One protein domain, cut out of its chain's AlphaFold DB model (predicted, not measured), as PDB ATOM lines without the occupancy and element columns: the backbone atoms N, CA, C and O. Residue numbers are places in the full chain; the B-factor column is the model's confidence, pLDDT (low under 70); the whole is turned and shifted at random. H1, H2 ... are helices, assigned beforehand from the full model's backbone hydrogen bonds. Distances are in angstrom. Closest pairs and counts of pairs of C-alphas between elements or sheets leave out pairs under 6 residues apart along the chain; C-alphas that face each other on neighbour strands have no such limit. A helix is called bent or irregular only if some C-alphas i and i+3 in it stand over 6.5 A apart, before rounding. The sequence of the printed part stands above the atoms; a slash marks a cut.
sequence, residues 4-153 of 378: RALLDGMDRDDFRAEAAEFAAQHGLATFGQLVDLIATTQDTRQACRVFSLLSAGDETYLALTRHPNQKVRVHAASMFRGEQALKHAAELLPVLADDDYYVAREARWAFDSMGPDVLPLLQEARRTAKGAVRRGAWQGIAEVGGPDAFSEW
ATOM      1  N   ARG A   4     155.803 163.703 160.304       80.62
ATOM      2  CA  ARG A   4     157.184 163.717 159.831       80.62
ATOM      3  C   ARG A   4     158.075 164.710 160.581       80.62
ATOM      4  O   ARG A   4     159.125 164.315 161.050       80.62
ATOM      5  N   ALA A   5     157.639 165.956 160.756       81.94
ATOM      6  CA  ALA A   5     158.433 166.967 161.454       81.94
ATOM      7  C   ALA A   5     158.628 166.644 162.947       81.94
ATOM      8  O   ALA A   5     159.620 167.062 163.532       81.94
ATOM      9  N   LEU A   6     157.690 165.907 163.555       81.00
ATOM     10  CA  LEU A   6     157.826 165.433 164.934       81.00
ATOM     11  C   LEU A   6     158.816 164.270 165.027       81.00
ATOM     12  O   LEU A   6     159.622 164.253 165.944       81.00
ATOM     13  N   LEU A   7     158.781 163.338 164.072       83.44
ATOM     14  CA  LEU A   7     159.716 162.211 164.028       83.44
ATOM     15  C   LEU A   7     161.145 162.665 163.700       83.44
ATOM     16  O   LEU A   7     162.078 162.280 164.398       83.44
ATOM     17  N   ASP A   8     161.304 163.536 162.698       82.56
ATOM     18  CA  ASP A   8     162.605 164.072 162.270       82.56
ATOM     19  C   ASP A   8     163.285 164.887 163.389       82.56
ATOM     20  O   ASP A   8     164.506 165.035 163.394       82.56
ATOM     21  N   GLY A   9     162.496 165.421 164.329       80.25
ATOM     22  CA  GLY A   9     162.972 166.171 165.488       80.25
ATOM     23  C   GLY A   9     163.340 165.320 166.704       80.25
ATOM     24  O   GLY A   9     163.830 165.897 167.671       80.25
ATOM     25  N   MET A  10     163.106 164.001 166.674       84.31
ATOM     26  CA  MET A  10     163.437 163.123 167.798       84.31
ATOM     27  C   MET A  10     164.947 162.933 167.924       84.31
ATOM     28  O   MET A  10     165.623 162.667 166.920       84.31
ATOM     29  N   ASP A  11     165.468 163.022 169.148       78.94
ATOM     30  CA  ASP A  11     166.887 162.784 169.407       78.94
ATOM     31  C   ASP A  11     167.253 161.334 169.057       78.94
ATOM     32  O   ASP A  11     166.504 160.398 169.339       78.94
ATOM     33  N   ARG A  12     168.405 161.126 168.416       73.62
ATOM     34  CA  ARG A  12     168.887 159.784 168.065       73.62
ATOM     35  C   ARG A  12     169.253 158.977 169.304       73.62
ATOM     36  O   ARG A  12     169.024 157.765 169.286       73.62
ATOM     37  N   ASP A  13     169.758 159.642 170.339       78.19
ATOM     38  CA  ASP A  13     170.241 158.992 171.558       78.19
ATOM     39  C   ASP A  13     169.078 158.621 172.498       78.19
ATOM     40  O   ASP A  13     169.070 157.529 173.068       78.19
ATOM     41  N   ASP A  14     168.020 159.443 172.540       80.25
ATOM     42  CA  ASP A  14     166.822 159.227 173.372       80.25
ATOM     43  C   ASP A  14     165.577 158.752 172.593       80.25
ATOM     44  O   ASP A  14     164.482 158.598 173.152       80.25
ATOM     45  N   PHE A  15     165.742 158.413 171.309       81.69
ATOM     46  CA  PHE A  15     164.651 158.102 170.378       81.69
ATOM     47  C   PHE A  15     163.612 157.124 170.943       81.69
ATOM     48  O   PHE A  15     162.411 157.266 170.719       81.69
ATOM     49  N   ARG A  16     164.057 156.074 171.646       81.69
ATOM     50  CA  ARG A  16     163.162 155.018 172.148       81.69
ATOM     51  C   ARG A  16     162.170 155.553 173.181       81.69
ATOM     52  O   ARG A  16     161.017 155.122 173.174       81.69
ATOM     53  N   ALA A  17     162.614 156.454 174.055       85.25
ATOM     54  CA  ALA A  17     161.764 157.061 175.071       85.25
ATOM     55  C   ALA A  17     160.759 158.019 174.422       85.25
ATOM     56  O   ALA A  17     159.558 157.901 174.668       85.25
ATOM     57  N   GLU A  18     161.227 158.876 173.512       86.12
ATOM     58  CA  GLU A  18     160.379 159.836 172.798       86.12
ATOM     59  C   GLU A  18     159.342 159.152 171.897       86.12
ATOM     60  O   GLU A  18     158.176 159.544 171.864       86.12
ATOM     61  N   ALA A  19     159.721 158.073 171.208       85.00
ATOM     62  CA  ALA A  19     158.806 157.278 170.393       85.00
ATOM     63  C   ALA A  19     157.719 156.594 171.240       85.00
ATOM     64  O   ALA A  19     156.564 156.512 170.811       85.00
ATOM     65  N   ALA A  20     158.070 156.113 172.437       84.81
ATOM     66  CA  ALA A  20     157.114 155.521 173.369       84.81
ATOM     67  C   ALA A  20     156.157 156.573 173.943       84.81
ATOM     68  O   ALA A  20     154.951 156.323 174.013       84.81
ATOM     69  N   GLU A  21     156.663 157.756 174.296       86.06
ATOM     70  CA  GLU A  21     155.837 158.880 174.742       86.06
ATOM     71  C   GLU A  21     154.891 159.347 173.629       86.06
ATOM     72  O   GLU A  21     153.687 159.474 173.857       86.06
ATOM     73  N   PHE A  22     155.396 159.497 172.401       86.62
ATOM     74  CA  PHE A  22     154.585 159.828 171.233       86.62
ATOM     75  C   PHE A  22     153.468 158.799 171.014       86.62
ATOM     76  O   PHE A  22     152.300 159.165 170.850       86.62
ATOM     77  N   ALA A  23     153.801 157.504 171.045       86.62
ATOM     78  CA  ALA A  23     152.829 156.425 170.899       86.62
ATOM     79  C   ALA A  23     151.774 156.451 172.018       86.62
ATOM     80  O   ALA A  23     150.589 156.257 171.743       86.62
ATOM     81  N   ALA A  24     152.170 156.749 173.258       84.88
ATOM     82  CA  ALA A  24     151.254 156.884 174.389       84.88
ATOM     83  C   ALA A  24     150.339 158.116 174.268       84.88
ATOM     84  O   ALA A  24     149.154 158.041 174.593       84.88
ATOM     85  N   GLN A  25     150.871 159.241 173.784       85.75
ATOM     86  CA  GLN A  25     150.148 160.506 173.669       85.75
ATOM     87  C   GLN A  25     149.149 160.510 172.508       85.75
ATOM     88  O   GLN A  25     148.048 161.056 172.630       85.75
ATOM     89  N   HIS A  26     149.529 159.923 171.374       83.88
ATOM     90  CA  HIS A  26     148.761 160.007 170.133       83.88
ATOM     91  C   HIS A  26     148.016 158.713 169.782       83.88
ATOM     92  O   HIS A  26     146.951 158.765 169.155       83.88
ATOM     93  N   GLY A  27     148.523 157.560 170.228       82.56
ATOM     94  CA  GLY A  27     147.879 156.258 170.081       82.56
ATOM     95  C   GLY A  27     147.427 155.951 168.651       82.56
ATOM     96  O   GLY A  27     148.101 156.248 167.665       82.56
ATOM     97  N   LEU A  28     146.239 155.357 168.521       82.88
ATOM     98  CA  LEU A  28     145.690 154.945 167.223       82.88
ATOM     99  C   LEU A  28     145.221 156.102 166.339       82.88
ATOM    100  O   LEU A  28     145.003 155.894 165.145       82.88
ATOM    101  N   ALA A  29     145.098 157.318 166.877       84.50
ATOM    102  CA  ALA A  29     144.670 158.473 166.089       84.50
ATOM    103  C   ALA A  29     145.674 158.814 164.972       84.50
ATOM    104  O   ALA A  29     145.282 159.329 163.927       84.50
ATOM    105  N   THR A  30     146.954 158.484 165.166       85.00
ATOM    106  CA  THR A  30     148.032 158.708 164.192       85.00
ATOM    107  C   THR A  30     148.355 157.480 163.343       85.00
ATOM    108  O   THR A  30     149.207 157.560 162.462       85.00
ATOM    109  N   PHE A  31     147.675 156.348 163.563       88.19
ATOM    110  CA  PHE A  31     147.995 155.072 162.915       88.19
ATOM    111  C   PHE A  31     147.922 155.151 161.385       88.19
ATOM    112  O   PHE A  31     148.879 154.803 160.700       88.19
ATOM    113  N   GLY A  32     146.821 155.683 160.839       88.69
ATOM    114  CA  GLY A  32     146.665 155.846 159.388       88.69
ATOM    115  C   GLY A  32     147.713 156.782 158.782       88.69
ATOM    116  O   GLY A  32     148.289 156.478 157.746       88.69
ATOM    117  N   GLN A  33     148.045 157.870 159.481       89.62
ATOM    118  CA  GLN A  33     149.054 158.827 159.024       89.62
ATOM    119  C   GLN A  33     150.471 158.231 159.036       89.62
ATOM    120  O   GLN A  33     151.283 158.573 158.180       89.62
ATOM    121  N   LEU A  34     150.774 157.324 159.972       90.38
ATOM    122  CA  LEU A  34     152.033 156.575 159.984       90.38
ATOM    123  C   LEU A  34     152.095 155.551 158.850       90.38
ATOM    124  O   LEU A  34     153.135 155.437 158.212       90.38
ATOM    125  N   VAL A  35     150.993 154.853 158.556       92.56
ATOM    126  CA  VAL A  35     150.910 153.953 157.394       92.56
ATOM    127  C   VAL A  35     151.142 154.727 156.094       92.56
ATOM    128  O   VAL A  35     151.969 154.312 155.280       92.56
ATOM    129  N   ASP A  36     150.487 155.879 155.931       92.50
ATOM    130  CA  ASP A  36     150.676 156.756 154.770       92.50
ATOM    131  C   ASP A  36     152.123 157.256 154.674       92.50
ATOM    132  O   ASP A  36     152.718 157.261 153.591       92.50
ATOM    133  N   LEU A  37     152.727 157.632 155.807       91.25
ATOM    134  CA  LEU A  37     154.121 158.060 155.853       91.25
ATOM    135  C   LEU A  37     155.055 156.927 155.419       91.25
ATOM    136  O   LEU A  37     155.847 157.133 154.504       91.25
ATOM    137  N   ILE A  38     154.919 155.727 155.995       91.81
ATOM    138  CA  ILE A  38     155.712 154.536 155.638       91.81
ATOM    139  C   ILE A  38     155.575 154.213 154.145       91.81
ATOM    140  O   ILE A  38     156.561 153.869 153.489       91.81
ATOM    141  N   ALA A  39     154.368 154.344 153.591       92.81
ATOM    142  CA  ALA A  39     154.105 154.053 152.189       92.81
ATOM    143  C   ALA A  39     154.723 155.077 151.216       92.81
ATOM    144  O   ALA A  39     154.971 154.738 150.058       92.81
ATOM    145  N   THR A  40     154.960 156.315 151.649       91.25
ATOM    146  CA  THR A  40     155.337 157.425 150.754       91.25
ATOM    147  C   THR A  40     156.776 157.909 150.918       91.25
ATOM    148  O   THR A  40     157.335 158.475 149.978       91.25
ATOM    149  N   THR A  41     157.408 157.681 152.071       85.75
ATOM    150  CA  THR A  41     158.785 158.127 152.333       85.75
ATOM    151  C   THR A  41     159.840 157.111 151.880       85.75
ATOM    152  O   THR A  41     159.609 155.897 151.835       85.75
ATOM    153  N   GLN A  42     161.041 157.602 151.564       80.12
ATOM    154  CA  GLN A  42     162.207 156.747 151.336       80.12
ATOM    155  C   GLN A  42     162.788 156.239 152.661       80.12
ATOM    156  O   GLN A  42     162.916 155.023 152.808       80.12
ATOM    157  N   ASP A  43     163.038 157.137 153.619       82.06
ATOM    158  CA  ASP A  43     163.481 156.788 154.973       82.06
ATOM    159  C   ASP A  43     162.279 156.576 155.893       82.06
ATOM    160  O   ASP A  43     161.569 157.520 156.248       82.06
ATOM    161  N   THR A  44     162.030 155.313 156.236       82.44
ATOM    162  CA  THR A  44     160.916 154.897 157.088       82.44
ATOM    163  C   THR A  44     161.340 154.605 158.525       82.44
ATOM    164  O   THR A  44     160.472 154.342 159.354       82.44
ATOM    165  N   ARG A  45     162.641 154.647 158.864       81.31
ATOM    166  CA  ARG A  45     163.167 154.045 160.108       81.31
ATOM    167  C   ARG A  45     162.437 154.529 161.359       81.31
ATOM    168  O   ARG A  45     161.994 153.710 162.163       81.31
ATOM    169  N   GLN A  46     162.278 155.841 161.511       83.38
ATOM    170  CA  GLN A  46     161.623 156.426 162.683       83.38
ATOM    171  C   GLN A  46     160.118 156.124 162.715       83.38
ATOM    172  O   GLN A  46     159.596 155.703 163.748       83.38
ATOM    173  N   ALA A  47     159.430 156.251 161.574       86.06
ATOM    174  CA  ALA A  47     158.004 155.946 161.461       86.06
ATOM    175  C   ALA A  47     157.705 154.481 161.810       86.06
ATOM    176  O   ALA A  47     156.725 154.197 162.492       86.06
ATOM    177  N   CYS A  48     158.581 153.559 161.410       83.50
ATOM    178  CA  CYS A  48     158.440 152.131 161.686       83.50
ATOM    179  C   CYS A  48     158.666 151.784 163.151       83.50
ATOM    180  O   CYS A  48     157.945 150.955 163.703       83.50
ATOM    181  N   ARG A  49     159.631 152.441 163.802       83.38
ATOM    182  CA  ARG A  49     159.833 152.272 165.242       83.38
ATOM    183  C   ARG A  49     158.596 152.725 166.016       83.38
ATOM    184  O   ARG A  49     158.114 151.969 166.849       83.38
ATOM    185  N   VAL A  50     158.018 153.884 165.688       88.00
ATOM    186  CA  VAL A  50     156.763 154.333 166.320       88.00
ATOM    187  C   VAL A  50     155.602 153.395 165.991       88.00
ATOM    188  O   VAL A  50     154.855 153.019 166.889       88.00
ATOM    189  N   PHE A  51     155.475 152.957 164.736       89.19
ATOM    190  CA  PHE A  51     154.463 151.985 164.310       89.19
ATOM    191  C   PHE A  51     154.500 150.705 165.157       89.19
ATOM    192  O   PHE A  51     153.453 150.265 165.624       89.19
ATOM    193  N   SER A  52     155.692 150.170 165.448       85.00
ATOM    194  CA  SER A  52     155.858 148.968 166.283       85.00
ATOM    195  C   SER A  52     155.428 149.132 167.747       85.00
ATOM    196  O   SER A  52     155.186 148.144 168.434       85.00
ATOM    197  N   LEU A  53     155.302 150.371 168.230       87.12
ATOM    198  CA  LEU A  53     154.887 150.675 169.603       87.12
ATOM    199  C   LEU A  53     153.370 150.887 169.725       87.12
ATOM    200  O   LEU A  53     152.845 150.964 170.837       87.12
ATOM    201  N   LEU A  54     152.645 150.982 168.606       86.75
ATOM    202  CA  LEU A  54     151.200 151.176 168.621       86.75
ATOM    203  C   LEU A  54     150.468 149.854 168.878       86.75
ATOM    204  O   LEU A  54     150.674 148.850 168.202       86.75
ATOM    205  N   SER A  55     149.528 149.859 169.821       82.38
ATOM    206  CA  SER A  55     148.670 148.700 170.092       82.38
ATOM    207  C   SER A  55     147.387 148.770 169.252       82.38
ATOM    208  O   SER A  55     146.315 149.112 169.749       82.38
ATOM    209  N   ALA A  56     147.501 148.511 167.944       85.06
ATOM    210  CA  ALA A  56     146.376 148.568 166.994       85.06
ATOM    211  C   ALA A  56     145.517 147.296 166.941       85.06
ATOM    212  O   ALA A  56     144.487 147.272 166.263       85.06
ATOM    213  N   GLY A  57     145.924 146.261 167.676       88.44
ATOM    214  CA  GLY A  57     145.311 144.939 167.649       88.44
ATOM    215  C   GLY A  57     145.697 144.135 166.407       88.44
ATOM    216  O   GLY A  57     145.920 144.681 165.325       88.44
ATOM    217  N   ASP A  58     145.754 142.818 166.573       92.94
ATOM    218  CA  ASP A  58     146.277 141.899 165.558       92.94
ATOM    219  C   ASP A  58     145.506 141.970 164.233       92.94
ATOM    220  O   ASP A  58     146.119 141.960 163.172       92.94
ATOM    221  N   GLU A  59     144.178 142.125 164.275       93.75
ATOM    222  CA  GLU A  59     143.323 142.236 163.080       93.75
ATOM    223  C   GLU A  59     143.717 143.415 162.182       93.75
ATOM    224  O   GLU A  59     143.710 143.316 160.952       93.75
ATOM    225  N   THR A  60     144.105 144.537 162.794       93.94
ATOM    226  CA  THR A  60     144.551 145.723 162.061       93.94
ATOM    227  C   THR A  60     145.865 145.438 161.341       93.94
ATOM    228  O   THR A  60     146.009 145.762 160.161       93.94
ATOM    229  N   TYR A  61     146.814 144.788 162.018       95.06
ATOM    230  CA  TYR A  61     148.094 144.419 161.418       95.06
ATOM    231  C   TYR A  61     147.945 143.322 160.359       95.06
ATOM    232  O   TYR A  61     148.533 143.439 159.285       95.06
ATOM    233  N   LEU A  62     147.085 142.324 160.585       96.50
ATOM    234  CA  LEU A  62     146.755 141.298 159.595       96.50
ATOM    235  C   LEU A  62     146.209 141.924 158.311       96.50
ATOM    236  O   LEU A  62     146.635 141.545 157.219       96.50
ATOM    237  N   ALA A  63     145.319 142.914 158.411       96.06
ATOM    238  CA  ALA A  63     144.810 143.617 157.234       96.06
ATOM    239  C   ALA A  63     145.935 144.313 156.441       96.06
ATOM    240  O   ALA A  63     145.937 144.277 155.207       96.06
ATOM    241  N   LEU A  64     146.922 144.892 157.134       96.94
ATOM    242  CA  LEU A  64     148.061 145.570 156.510       96.94
ATOM    243  C   LEU A  64     149.062 144.623 155.834       96.94
ATOM    244  O   LEU A  64     149.771 145.060 154.927       96.94
ATOM    245  N   THR A  65     149.068 143.327 156.157       97.06
ATOM    246  CA  THR A  65     149.864 142.334 155.400       97.06
ATOM    247  C   THR A  65     149.418 142.190 153.941       97.06
ATOM    248  O   THR A  65     150.118 141.586 153.140       97.06
ATOM    249  N   ARG A  66     148.270 142.767 153.558       96.50
ATOM    250  CA  ARG A  66     147.758 142.796 152.175       96.50
ATOM    251  C   ARG A  66     147.865 144.178 151.528       96.50
ATOM    252  O   ARG A  66     147.276 144.419 150.477       96.50
ATOM    253  N   HIS A  67     148.572 145.107 152.168       97.25
ATOM    254  CA  HIS A  67     148.698 146.475 151.685       97.25
ATOM    255  C   HIS A  67     149.468 146.532 150.346       97.25
ATOM    256  O   HIS A  67     150.452 145.808 150.171       97.25
ATOM    257  N   PRO A  68     149.085 147.400 149.385       95.88
ATOM    258  CA  PRO A  68     149.764 147.486 148.086       95.88
ATOM    259  C   PRO A  68     151.246 147.874 148.198       95.88
ATOM    260  O   PRO A  68     152.068 147.428 147.402       95.88
ATOM    261  N   ASN A  69     151.608 148.676 149.201       95.44
ATOM    262  CA  ASN A  69     152.996 149.062 149.457       95.44
ATOM    263  C   ASN A  69     153.751 147.994 150.267       95.44
ATOM    264  O   ASN A  69     153.343 147.677 151.386       95.44
ATOM    265  N   GLN A  70     154.876 147.511 149.732       95.44
ATOM    266  CA  GLN A  70     155.703 146.473 150.358       95.44
ATOM    267  C   GLN A  70     156.270 146.880 151.725       95.44
ATOM    268  O   GLN A  70     156.278 146.057 152.631       95.44
ATOM    269  N   LYS A  71     156.651 148.150 151.936       94.38
ATOM    270  CA  LYS A  71     157.190 148.611 153.229       94.38
ATOM    271  C   LYS A  71     156.150 148.462 154.335       94.38
ATOM    272  O   LYS A  71     156.461 148.002 155.426       94.38
ATOM    273  N   VAL A  72     154.890 148.776 154.036       95.62
ATOM    274  CA  VAL A  72     153.787 148.572 154.986       95.62
ATOM    275  C   VAL A  72     153.602 147.085 155.296       95.62
ATOM    276  O   VAL A  72     153.446 146.738 156.462       95.62
ATOM    277  N   ARG A  73     153.675 146.203 154.286       97.06
ATOM    278  CA  ARG A  73     153.573 144.749 154.495       97.06
ATOM    279  C   ARG A  73     154.717 144.197 155.349       97.06
ATOM    280  O   ARG A  73     154.439 143.428 156.263       97.06
ATOM    281  N   VAL A  74     155.959 144.632 155.103       95.19
ATOM    282  CA  VAL A  74     157.152 144.302 155.915       95.19
ATOM    283  C   VAL A  74     156.881 144.612 157.385       95.19
ATOM    284  O   VAL A  74     156.961 143.732 158.240       95.19
ATOM    285  N   HIS A  75     156.485 145.850 157.687       93.62
ATOM    286  CA  HIS A  75     156.267 146.267 159.071       93.62
ATOM    287  C   HIS A  75     155.040 145.608 159.701       93.62
ATOM    288  O   HIS A  75     155.092 145.238 160.869       93.62
ATOM    289  N   ALA A  76     153.974 145.372 158.938       95.81
ATOM    290  CA  ALA A  76     152.826 144.612 159.415       95.81
ATOM    291  C   ALA A  76     153.195 143.166 159.787       95.81
ATOM    292  O   ALA A  76     152.824 142.707 160.862       95.81
ATOM    293  N   ALA A  77     153.965 142.470 158.943       96.25
ATOM    294  CA  ALA A  77     154.450 141.119 159.228       96.25
ATOM    295  C   ALA A  77     155.366 141.089 160.463       96.25
ATOM    296  O   ALA A  77     155.278 140.162 161.269       96.25
ATOM    297  N   SER A  78     156.179 142.136 160.667       93.06
ATOM    298  CA  SER A  78     157.072 142.243 161.828       93.06
ATOM    299  C   SER A  78     156.354 142.307 163.183       93.06
ATOM    300  O   SER A  78     156.968 142.021 164.209       93.06
ATOM    301  N   MET A  79     155.052 142.625 163.198       94.50
ATOM    302  CA  MET A  79     154.243 142.673 164.423       94.50
ATOM    303  C   MET A  79     153.858 141.294 164.964       94.50
ATOM    304  O   MET A  79     153.425 141.184 166.110       94.50
ATOM    305  N   PHE A  80     154.004 140.240 164.163       95.38
ATOM    306  CA  PHE A  80     153.682 138.874 164.559       95.38
ATOM    307  C   PHE A  80     154.952 138.191 165.053       95.38
ATOM    308  O   PHE A  80     155.769 137.727 164.253       95.38
ATOM    309  N   ARG A  81     155.142 138.182 166.376       92.00
ATOM    310  CA  ARG A  81     156.305 137.585 167.041       92.00
ATOM    311  C   ARG A  81     155.900 136.720 168.228       92.00
ATOM    312  O   ARG A  81     154.919 137.019 168.910       92.00
ATOM    313  N   GLY A  82     156.705 135.697 168.497       92.44
ATOM    314  CA  GLY A  82     156.547 134.825 169.657       92.44
ATOM    315  C   GLY A  82     155.383 133.838 169.531       92.44
ATOM    316  O   GLY A  82     154.586 133.878 168.592       92.44
ATOM    317  N   GLU A  83     155.238 132.991 170.548       92.31
ATOM    318  CA  GLU A  83     154.203 131.949 170.631       92.31
ATOM    319  C   GLU A  83     152.773 132.503 170.463       92.31
ATOM    320  O   GLU A  83     151.912 131.878 169.849       92.31
ATOM    321  N   GLN A  84     152.506 133.729 170.931       92.69
ATOM    322  CA  GLN A  84     151.183 134.353 170.810       92.69
ATOM    323  C   GLN A  84     150.749 134.588 169.358       92.69
ATOM    324  O   GLN A  84     149.547 134.664 169.093       92.69
ATOM    325  N   ALA A  85     151.697 134.701 168.423       95.38
ATOM    326  CA  ALA A  85     151.405 134.875 167.006       95.38
ATOM    327  C   ALA A  85     150.933 133.575 166.329       95.38
ATOM    328  O   ALA A  85     150.342 133.641 165.250       95.38
ATOM    329  N   LEU A  86     151.107 132.411 166.973       96.62
ATOM    330  CA  LEU A  86     150.723 131.102 166.434       96.62
ATOM    331  C   LEU A  86     149.240 131.034 166.039       96.62
ATOM    332  O   LEU A  86     148.891 130.424 165.029       96.62
ATOM    333  N   LYS A  87     148.361 131.720 166.785       96.75
ATOM    334  CA  LYS A  87     146.917 131.793 166.485       96.75
ATOM    335  C   LYS A  87     146.594 132.417 165.117       96.75
ATOM    336  O   LYS A  87     145.490 132.208 164.635       96.75
ATOM    337  N   HIS A  88     147.545 133.143 164.520       97.69
ATOM    338  CA  HIS A  88     147.423 133.832 163.228       97.69
ATOM    339  C   HIS A  88     148.238 133.174 162.111       97.69
ATOM    340  O   HIS A  88     148.332 133.702 161.000       97.69
ATOM    341  N   ALA A  89     148.887 132.039 162.387       97.06
ATOM    342  CA  ALA A  89     149.814 131.423 161.446       97.06
ATOM    343  C   ALA A  89     149.135 131.042 160.117       97.06
ATOM    344  O   ALA A  89     149.731 131.183 159.050       97.06
ATOM    345  N   ALA A  90     147.869 130.612 160.150       97.12
ATOM    346  CA  ALA A  90     147.122 130.253 158.944       97.12
ATOM    347  C   ALA A  90     146.870 131.470 158.037       97.12
ATOM    348  O   ALA A  90     147.020 131.379 156.815       97.12
ATOM    349  N   GLU A  91     146.532 132.614 158.626       97.44
ATOM    350  CA  GLU A  91     146.311 133.883 157.938       97.44
ATOM    351  C   GLU A  91     147.600 134.467 157.354       97.44
ATOM    352  O   GLU A  91     147.540 135.157 156.332       97.44
ATOM    353  N   LEU A  92     148.749 134.169 157.970       97.31
ATOM    354  CA  LEU A  92     150.073 134.631 157.547       97.31
ATOM    355  C   LEU A  92     150.729 133.741 156.478       97.31
ATOM    356  O   LEU A  92     151.678 134.182 155.831       97.31
ATOM    357  N   LEU A  93     150.221 132.527 156.219       96.88
ATOM    358  CA  LEU A  93     150.759 131.629 155.180       96.88
ATOM    359  C   LEU A  93     150.933 132.292 153.797       96.88
ATOM    360  O   LEU A  93     151.953 132.037 153.154       96.88
ATOM    361  N   PRO A  94     150.003 133.132 153.295       96.62
ATOM    362  CA  PRO A  94     150.202 133.828 152.025       96.62
ATOM    363  C   PRO A  94     151.375 134.814 152.036       96.62
ATOM    364  O   PRO A  94     151.951 135.059 150.983       96.62
ATOM    365  N   VAL A  95     151.748 135.353 153.201       97.56
ATOM    366  CA  VAL A  95     152.830 136.341 153.350       97.56
ATOM    367  C   VAL A  95     154.207 135.684 153.199       97.56
ATOM    368  O   VAL A  95     155.124 136.296 152.661       97.56
ATOM    369  N   LEU A  96     154.346 134.396 153.548       96.19
ATOM    370  CA  LEU A  96     155.545 133.603 153.214       96.19
ATOM    371  C   LEU A  96     155.780 133.482 151.701       96.19
ATOM    372  O   LEU A  96     156.861 133.101 151.265       96.19
ATOM    373  N   ALA A  97     154.743 133.739 150.908       94.94
ATOM    374  CA  ALA A  97     154.748 133.656 149.460       94.94
ATOM    375  C   ALA A  97     154.648 135.035 148.792       94.94
ATOM    376  O   ALA A  97     154.291 135.097 147.615       94.94
ATOM    377  N   ASP A  98     154.913 136.113 149.538       96.88
ATOM    378  CA  ASP A  98     154.956 137.466 148.991       96.88
ATOM    379  C   ASP A  98     156.048 137.577 147.916       96.88
ATOM    380  O   ASP A  98     157.114 136.969 148.029       96.88
ATOM    381  N   ASP A  99     155.769 138.347 146.862       94.00
ATOM    382  CA  ASP A  99     156.717 138.564 145.766       94.00
ATOM    383  C   ASP A  99     157.883 139.477 146.194       94.00
ATOM    384  O   ASP A  99     158.946 139.457 145.572       94.00
ATOM    385  N   ASP A 100     157.704 140.279 147.252       95.81
ATOM    386  CA  ASP A 100     158.772 141.089 147.829       95.81
ATOM    387  C   ASP A 100     159.626 140.271 148.810       95.81
ATOM    388  O   ASP A 100     159.140 139.717 149.801       95.81
ATOM    389  N   TYR A 101     160.937 140.248 148.552       92.12
ATOM    390  CA  TYR A 101     161.914 139.514 149.356       92.12
ATOM    391  C   TYR A 101     161.880 139.896 150.842       92.12
ATOM    392  O   TYR A 101     161.945 139.011 151.700       92.12
ATOM    393  N   TYR A 102     161.764 141.190 151.165       93.94
ATOM    394  CA  TYR A 102     161.780 141.653 152.551       93.94
ATOM    395  C   TYR A 102     160.491 141.272 153.274       93.94
ATOM    396  O   TYR A 102     160.552 140.883 154.438       93.94
ATOM    397  N   VAL A 103     159.339 141.313 152.597       96.69
ATOM    398  CA  VAL A 103     158.066 140.861 153.185       96.69
ATOM    399  C   VAL A 103     158.114 139.366 153.494       96.69
ATOM    400  O   VAL A 103     157.816 138.959 154.619       96.69
ATOM    401  N   ALA A 104     158.549 138.551 152.529       95.44
ATOM    402  CA  ALA A 104     158.676 137.111 152.726       95.44
ATOM    403  C   ALA A 104     159.692 136.771 153.832       95.44
ATOM    404  O   ALA A 104     159.477 135.835 154.603       95.44
ATOM    405  N   ARG A 105     160.783 137.545 153.949       93.94
ATOM    406  CA  ARG A 105     161.767 137.408 155.035       93.94
ATOM    407  C   ARG A 105     161.165 137.708 156.404       93.94
ATOM    408  O   ARG A 105     161.316 136.895 157.307       93.94
ATOM    409  N   GLU A 106     160.444 138.817 156.553       94.94
ATOM    410  CA  GLU A 106     159.782 139.152 157.823       94.94
ATOM    411  C   GLU A 106     158.727 138.122 158.231       94.94
ATOM    412  O   GLU A 106     158.552 137.853 159.422       94.94
ATOM    413  N   ALA A 107     158.039 137.528 157.253       96.81
ATOM    414  CA  ALA A 107     157.132 136.419 157.502       96.81
ATOM    415  C   ALA A 107     157.885 135.172 157.985       96.81
ATOM    416  O   ALA A 107     157.450 134.554 158.946       96.81
ATOM    417  N   ARG A 108     159.032 134.816 157.393       95.31
ATOM    418  CA  ARG A 108     159.846 133.691 157.888       95.31
ATOM    419  C   ARG A 108     160.281 133.902 159.338       95.31
ATOM    420  O   ARG A 108     160.037 133.024 160.154       95.31
ATOM    421  N   TRP A 109     160.771 135.093 159.680       93.62
ATOM    422  CA  TRP A 109     161.102 135.445 161.066       93.62
ATOM    423  C   TRP A 109     159.892 135.405 162.005       93.62
ATOM    424  O   TRP A 109     160.012 134.993 163.157       93.62
ATOM    425  N   ALA A 110     158.707 135.799 161.523       95.38
ATOM    426  CA  ALA A 110     157.477 135.653 162.294       95.38
ATOM    427  C   ALA A 110     157.222 134.179 162.635       95.38
ATOM    428  O   ALA A 110     157.041 133.857 163.805       95.38
ATOM    429  N   PHE A 111     157.260 133.296 161.633       97.00
ATOM    430  CA  PHE A 111     157.049 131.859 161.819       97.00
ATOM    431  C   PHE A 111     158.132 131.213 162.688       97.00
ATOM    432  O   PHE A 111     157.789 130.414 163.551       97.00
ATOM    433  N   ASP A 112     159.404 131.580 162.515       93.69
ATOM    434  CA  ASP A 112     160.495 131.088 163.364       93.69
ATOM    435  C   ASP A 112     160.254 131.418 164.840       93.69
ATOM    436  O   ASP A 112     160.295 130.543 165.706       93.69
ATOM    437  N   SER A 113     159.862 132.665 165.119       93.50
ATOM    438  CA  SER A 113     159.568 133.107 166.482       93.50
ATOM    439  C   SER A 113     158.316 132.465 167.099       93.50
ATOM    440  O   SER A 113     158.150 132.523 168.315       93.50
ATOM    441  N   MET A 114     157.427 131.858 166.298       95.31
ATOM    442  CA  MET A 114     156.298 131.066 166.816       95.31
ATOM    443  C   MET A 114     156.756 129.716 167.383       95.31
ATOM    444  O   MET A 114     156.016 129.106 168.150       95.31
ATOM    445  N   GLY A 115     157.956 129.257 167.015       92.56
ATOM    446  CA  GLY A 115     158.517 127.986 167.458       92.56
ATOM    447  C   GLY A 115     157.976 126.762 166.703       92.56
ATOM    448  O   GLY A 115     157.197 126.881 165.752       92.56
ATOM    449  N   PRO A 116     158.384 125.547 167.114       93.88
ATOM    450  CA  PRO A 116     158.130 124.308 166.374       93.88
ATOM    451  C   PRO A 116     156.645 123.934 166.246       93.88
ATOM    452  O   PRO A 116     156.284 123.165 165.353       93.88
ATOM    453  N   ASP A 117     155.763 124.502 167.070       96.56
ATOM    454  CA  ASP A 117     154.322 124.220 167.041       96.56
ATOM    455  C   ASP A 117     153.631 124.677 165.744       96.56
ATOM    456  O   ASP A 117     152.531 124.214 165.428       96.56
ATOM    457  N   VAL A 118     154.279 125.526 164.936       97.38
ATOM    458  CA  VAL A 118     153.772 125.915 163.609       97.38
ATOM    459  C   VAL A 118     154.088 124.885 162.509       97.38
ATOM    460  O   VAL A 118     153.481 124.916 161.432       97.38
ATOM    461  N   LEU A 119     154.993 123.928 162.757       97.25
ATOM    462  CA  LEU A 119     155.423 122.939 161.758       97.25
ATOM    463  C   LEU A 119     154.276 122.093 161.178       97.25
ATOM    464  O   LEU A 119     154.250 121.939 159.953       97.25
ATOM    465  N   PRO A 120     153.295 121.589 161.958       97.44
ATOM    466  CA  PRO A 120     152.183 120.821 161.394       97.44
ATOM    467  C   PRO A 120     151.379 121.607 160.350       97.44
ATOM    468  O   PRO A 120     150.983 121.054 159.322       97.44
ATOM    469  N   LEU A 121     151.178 122.913 160.573       97.94
ATOM    470  CA  LEU A 121     150.495 123.789 159.620       97.94
ATOM    471  C   LEU A 121     151.317 123.963 158.337       97.94
ATOM    472  O   LEU A 121     150.773 123.850 157.236       97.94
ATOM    473  N   LEU A 122     152.621 124.214 158.465       97.81
ATOM    474  CA  LEU A 122     153.520 124.373 157.322       97.81
ATOM    475  C   LEU A 122     153.619 123.086 156.493       97.81
ATOM    476  O   LEU A 122     153.541 123.127 155.264       97.81
ATOM    477  N   GLN A 123     153.722 121.930 157.148       96.81
ATOM    478  CA  GLN A 123     153.741 120.618 156.498       96.81
ATOM    479  C   GLN A 123     152.425 120.337 155.761       96.81
ATOM    480  O   GLN A 123     152.432 119.865 154.618       96.81
ATOM    481  N   GLU A 124     151.288 120.687 156.363       97.06
ATOM    482  CA  GLU A 124     149.982 120.549 155.722       97.06
ATOM    483  C   GLU A 124     149.841 121.469 154.503       97.06
ATOM    484  O   GLU A 124     149.443 121.015 153.423       97.06
ATOM    485  N   ALA A 125     150.235 122.738 154.628       97.12
ATOM    486  CA  ALA A 125     150.256 123.688 153.520       97.12
ATOM    487  C   ALA A 125     151.195 123.209 152.401       97.12
ATOM    488  O   ALA A 125     150.847 123.254 151.219       97.12
ATOM    489  N   ARG A 126     152.353 122.648 152.754       96.06
ATOM    490  CA  ARG A 126     153.298 122.070 151.795       96.06
ATOM    491  C   ARG A 126     152.711 120.884 151.019       96.06
ATOM    492  O   ARG A 126     153.132 120.636 149.878       96.06
ATOM    493  N   ARG A 127     151.754 120.159 151.603       95.19
ATOM    494  CA  ARG A 127     151.063 119.015 150.990       95.19
ATOM    495  C   ARG A 127     149.855 119.427 150.147       95.19
ATOM    496  O   ARG A 127     149.623 118.819 149.102       95.19
ATOM    497  N   THR A 128     149.081 120.416 150.592       96.44
ATOM    498  CA  THR A 128     147.755 120.718 150.018       96.44
ATOM    499  C   THR A 128     147.665 122.037 149.262       96.44
ATOM    500  O   THR A 128     146.851 122.149 148.338       96.44
ATOM    501  N   ALA A 129     148.497 123.026 149.598       96.38
ATOM    502  CA  ALA A 129     148.495 124.312 148.917       96.38
ATOM    503  C   ALA A 129     149.066 124.199 147.493       96.38
ATOM    504  O   ALA A 129     149.724 123.228 147.108       96.38
ATOM    505  N   LYS A 130     148.822 125.233 146.686       94.25
ATOM    506  CA  LYS A 130     149.294 125.331 145.298       94.25
ATOM    507  C   LYS A 130     150.189 126.553 145.119       94.25
ATOM    508  O   LYS A 130     150.104 127.514 145.877       94.25
ATOM    509  N   GLY A 131     151.016 126.521 144.075       94.69
ATOM    510  CA  GLY A 131     151.794 127.677 143.632       94.69
ATOM    511  C   GLY A 131     152.735 128.227 144.705       94.69
ATOM    512  O   GLY A 131     153.460 127.467 145.346       94.69
ATOM    513  N   ALA A 132     152.723 129.550 144.870       94.50
ATOM    514  CA  ALA A 132     153.649 130.269 145.735       94.50
ATOM    515  C   ALA A 132     153.485 129.908 147.221       94.50
ATOM    516  O   ALA A 132     154.488 129.677 147.881       94.50
ATOM    517  N   VAL A 133     152.258 129.711 147.721       95.94
ATOM    518  CA  VAL A 133     152.013 129.323 149.129       95.94
ATOM    519  C   VAL A 133     152.655 127.979 149.468       95.94
ATOM    520  O   VAL A 133     153.251 127.822 150.527       95.94
ATOM    521  N   ARG A 134     152.614 127.011 148.542       96.19
ATOM    522  CA  ARG A 134     153.295 125.719 148.727       96.19
ATOM    523  C   ARG A 134     154.816 125.885 148.842       96.19
ATOM    524  O   ARG A 134     155.448 125.130 149.578       96.19
ATOM    525  N   ARG A 135     155.399 126.841 148.106       93.31
ATOM    526  CA  ARG A 135     156.831 127.173 148.186       93.31
ATOM    527  C   ARG A 135     157.160 127.933 149.468       93.31
ATOM    528  O   ARG A 135     158.098 127.540 150.144       93.31
ATOM    529  N   GLY A 136     156.361 128.932 149.843       94.88
ATOM    530  CA  GLY A 136     156.515 129.657 151.106       94.88
ATOM    531  C   GLY A 136     156.443 128.721 152.313       94.88
ATOM    532  O   GLY A 136     157.288 128.787 153.196       94.88
ATOM    533  N   ALA A 137     155.525 127.749 152.297       96.31
ATOM    534  CA  ALA A 137     155.457 126.709 153.320       96.31
ATOM    535  C   ALA A 137     156.723 125.833 153.368       96.31
ATOM    536  O   ALA A 137     157.180 125.492 154.451       96.31
ATOM    537  N   TRP A 138     157.321 125.496 152.216       94.56
ATOM    538  CA  TRP A 138     158.620 124.807 152.176       94.56
ATOM    539  C   TRP A 138     159.697 125.643 152.877       94.56
ATOM    540  O   TRP A 138     160.399 125.128 153.742       94.56
ATOM    541  N   GLN A 139     159.807 126.926 152.529       93.69
ATOM    542  CA  GLN A 139     160.794 127.831 153.123       93.69
ATOM    543  C   GLN A 139     160.582 127.988 154.633       93.69
ATOM    544  O   GLN A 139     161.544 127.933 155.386       93.69
ATOM    545  N   GLY A 140     159.328 128.095 155.082       95.81
ATOM    546  CA  GLY A 140     158.993 128.135 156.505       95.81
ATOM    547  C   GLY A 140     159.408 126.868 157.260       95.81
ATOM    548  O   GLY A 140     159.856 126.971 158.392       95.81
ATOM    549  N   ILE A 141     159.313 125.677 156.648       96.12
ATOM    550  CA  ILE A 141     159.796 124.430 157.277       96.12
ATOM    551  C   ILE A 141     161.311 124.491 157.504       96.12
ATOM    552  O   ILE A 141     161.762 124.138 158.590       96.12
ATOM    553  N   ALA A 142     162.077 124.953 156.505       93.56
ATOM    554  CA  ALA A 142     163.525 125.124 156.644       93.56
ATOM    555  C   ALA A 142     163.868 126.133 157.746       93.56
ATOM    556  O   ALA A 142     164.737 125.860 158.569       93.56
ATOM    557  N   GLU A 143     163.160 127.264 157.779       93.75
ATOM    558  CA  GLU A 143     163.384 128.312 158.772       93.75
ATOM    559  C   GLU A 143     163.123 127.813 160.196       93.75
ATOM    560  O   GLU A 143     163.989 127.934 161.049       93.75
ATOM    561  N   VAL A 144     161.958 127.203 160.440       93.75
ATOM    562  CA  VAL A 144     161.496 126.856 161.795       93.75
ATOM    563  C   VAL A 144     162.179 125.602 162.338       93.75
ATOM    564  O   VAL A 144     162.491 125.525 163.523       93.75
ATOM    565  N   GLY A 145     162.342 124.577 161.497       90.38
ATOM    566  CA  GLY A 145     162.738 123.241 161.946       90.38
ATOM    567  C   GLY A 145     163.917 122.636 161.194       90.38
ATOM    568  O   GLY A 145     164.250 121.474 161.425       90.38
ATOM    569  N   GLY A 146     164.536 123.391 160.283       90.06
ATOM    570  CA  GLY A 146     165.737 122.959 159.582       90.06
ATOM    571  C   GLY A 146     165.540 121.726 158.688       90.06
ATOM    572  O   GLY A 146     164.411 121.351 158.338       90.06
ATOM    573  N   PRO A 147     166.644 121.069 158.280       84.38
ATOM    574  CA  PRO A 147     166.597 119.905 157.394       84.38
ATOM    575  C   PRO A 147     165.800 118.732 157.994       84.38
ATOM    576  O   PRO A 147     165.157 117.963 157.262       84.38
ATOM    577  N   ASP A 148     165.777 118.627 159.323       86.00
ATOM    578  CA  ASP A 148     165.115 117.549 160.054       86.00
ATOM    579  C   ASP A 148     163.587 117.690 160.112       86.00
ATOM    580  O   ASP A 148     162.883 116.697 160.305       86.00
ATOM    581  N   ALA A 149     163.027 118.861 159.810       92.44
ATOM    582  CA  ALA A 149     161.575 119.031 159.723       92.44
ATOM    583  C   ALA A 149     160.973 118.625 158.363       92.44
ATOM    584  O   ALA A 149     159.746 118.525 158.227       92.44
ATOM    585  N   PHE A 150     161.808 118.361 157.351       91.75
ATOM    586  CA  PHE A 150     161.346 117.911 156.038       91.75
ATOM    587  C   PHE A 150     160.908 116.448 156.019       91.75
ATOM    588  O   PHE A 150     161.510 115.579 156.648       91.75
ATOM    589  N   SER A 151     159.904 116.153 155.185       91.38
ATOM    590  CA  SER A 151     159.560 114.771 154.848       91.38
ATOM    591  C   SER A 151     160.709 114.092 154.095       91.38
ATOM    592  O   SER A 151     161.470 114.743 153.378       91.38
ATOM    593  N   GLU A 152     160.805 112.761 154.159       92.06
ATOM    594  CA  GLU A 152     161.833 112.026 153.405       92.06
ATOM    595  C   GLU A 152     161.792 112.311 151.898       92.06
ATOM    596  O   GLU A 152     162.825 112.313 151.228       92.06
ATOM    597  N   TRP A 153     160.592 112.527 151.346       90.81
ATOM    598  CA  TRP A 153     160.434 112.873 149.938       90.81
ATOM    599  C   TRP A 153     161.024 114.251 149.640       90.81
ATOM    600  O   TRP A 153     161.771 114.376 148.672       90.81
TER     601      TRP A 153
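What this domain is: This is residues 4 to 153 of the 378 residues of an uncharacterized protein of Lentzea aerocolonigenes (UniProt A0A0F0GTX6). The longest helix, the bent H2, lies near one end of a rod along which four helical hairpins follow one another, H2b with H3, H4 with H5, H6 with H7, and H8 with H9, their helices running across its length. The short H1 lies at the H2 end. The printed part has 150 residues, with nine named helices in the order H1 to H9 and no named strand: all helix. It is compact, with a radius of gyration of the C-alphas of 16.9 A, and spans 56 by 26 by 25 A.

Where its parts are: H2, residues 15 to 40, was assigned as one helix by its hydrogen bonds but is bent: C-alphas 25 and 28 are 9.6 A apart. Its arms are H2a, residues 15 to 25, 15.1 A from first to last C-alpha, and H2b, residues 28 to 40, 19.2 A. H1, residues 4 to 8, begins at C-alpha 4 (157.184, 163.717, 159.831). H3 is residues 45 to 53, H4 58 to 64, H5 70 to 78, H6 83 to 92, H7 101 to 114, 20.2 A, and H8 116 to 128, 19.7 A. H9, residues 131 to 145, 21.8 A, ends at C-alpha 145 (162.738, 123.241, 161.946).

How they stand to each other: H2b and H3 form a hairpin, closest at the C-alphas of Leu 34 and Ala 47, 6.2 A. H1 touches H3, C-alphas of Leu 7 and Gln 46 closest at 6.2 A. H5, the hub, touches H7 at a shallow tilt of 8 degrees, the same way, C-alphas of Val 74 and Val 103 closest at 4.5 A. H7 touches H9, C-alphas of Asp 112 and Val 144 closest at 4.6 A. Every O i to N i+4 pair is within hydrogen-bond range in H1, H2a, H4, H5, H7 and H9, against 7 of 9 in H2b, 4 of 5 in H3, 7 of 9 in H8 and 1 of 6 in H6, where 5 of 7 O i to N i+3 pairs are.

The domain as a whole: The C-alphas farthest apart, of Ala 5 and Glu 152, are 55.6 A apart. The printed part has no cut and no long link. No printed residue is under 70 in pLDDT.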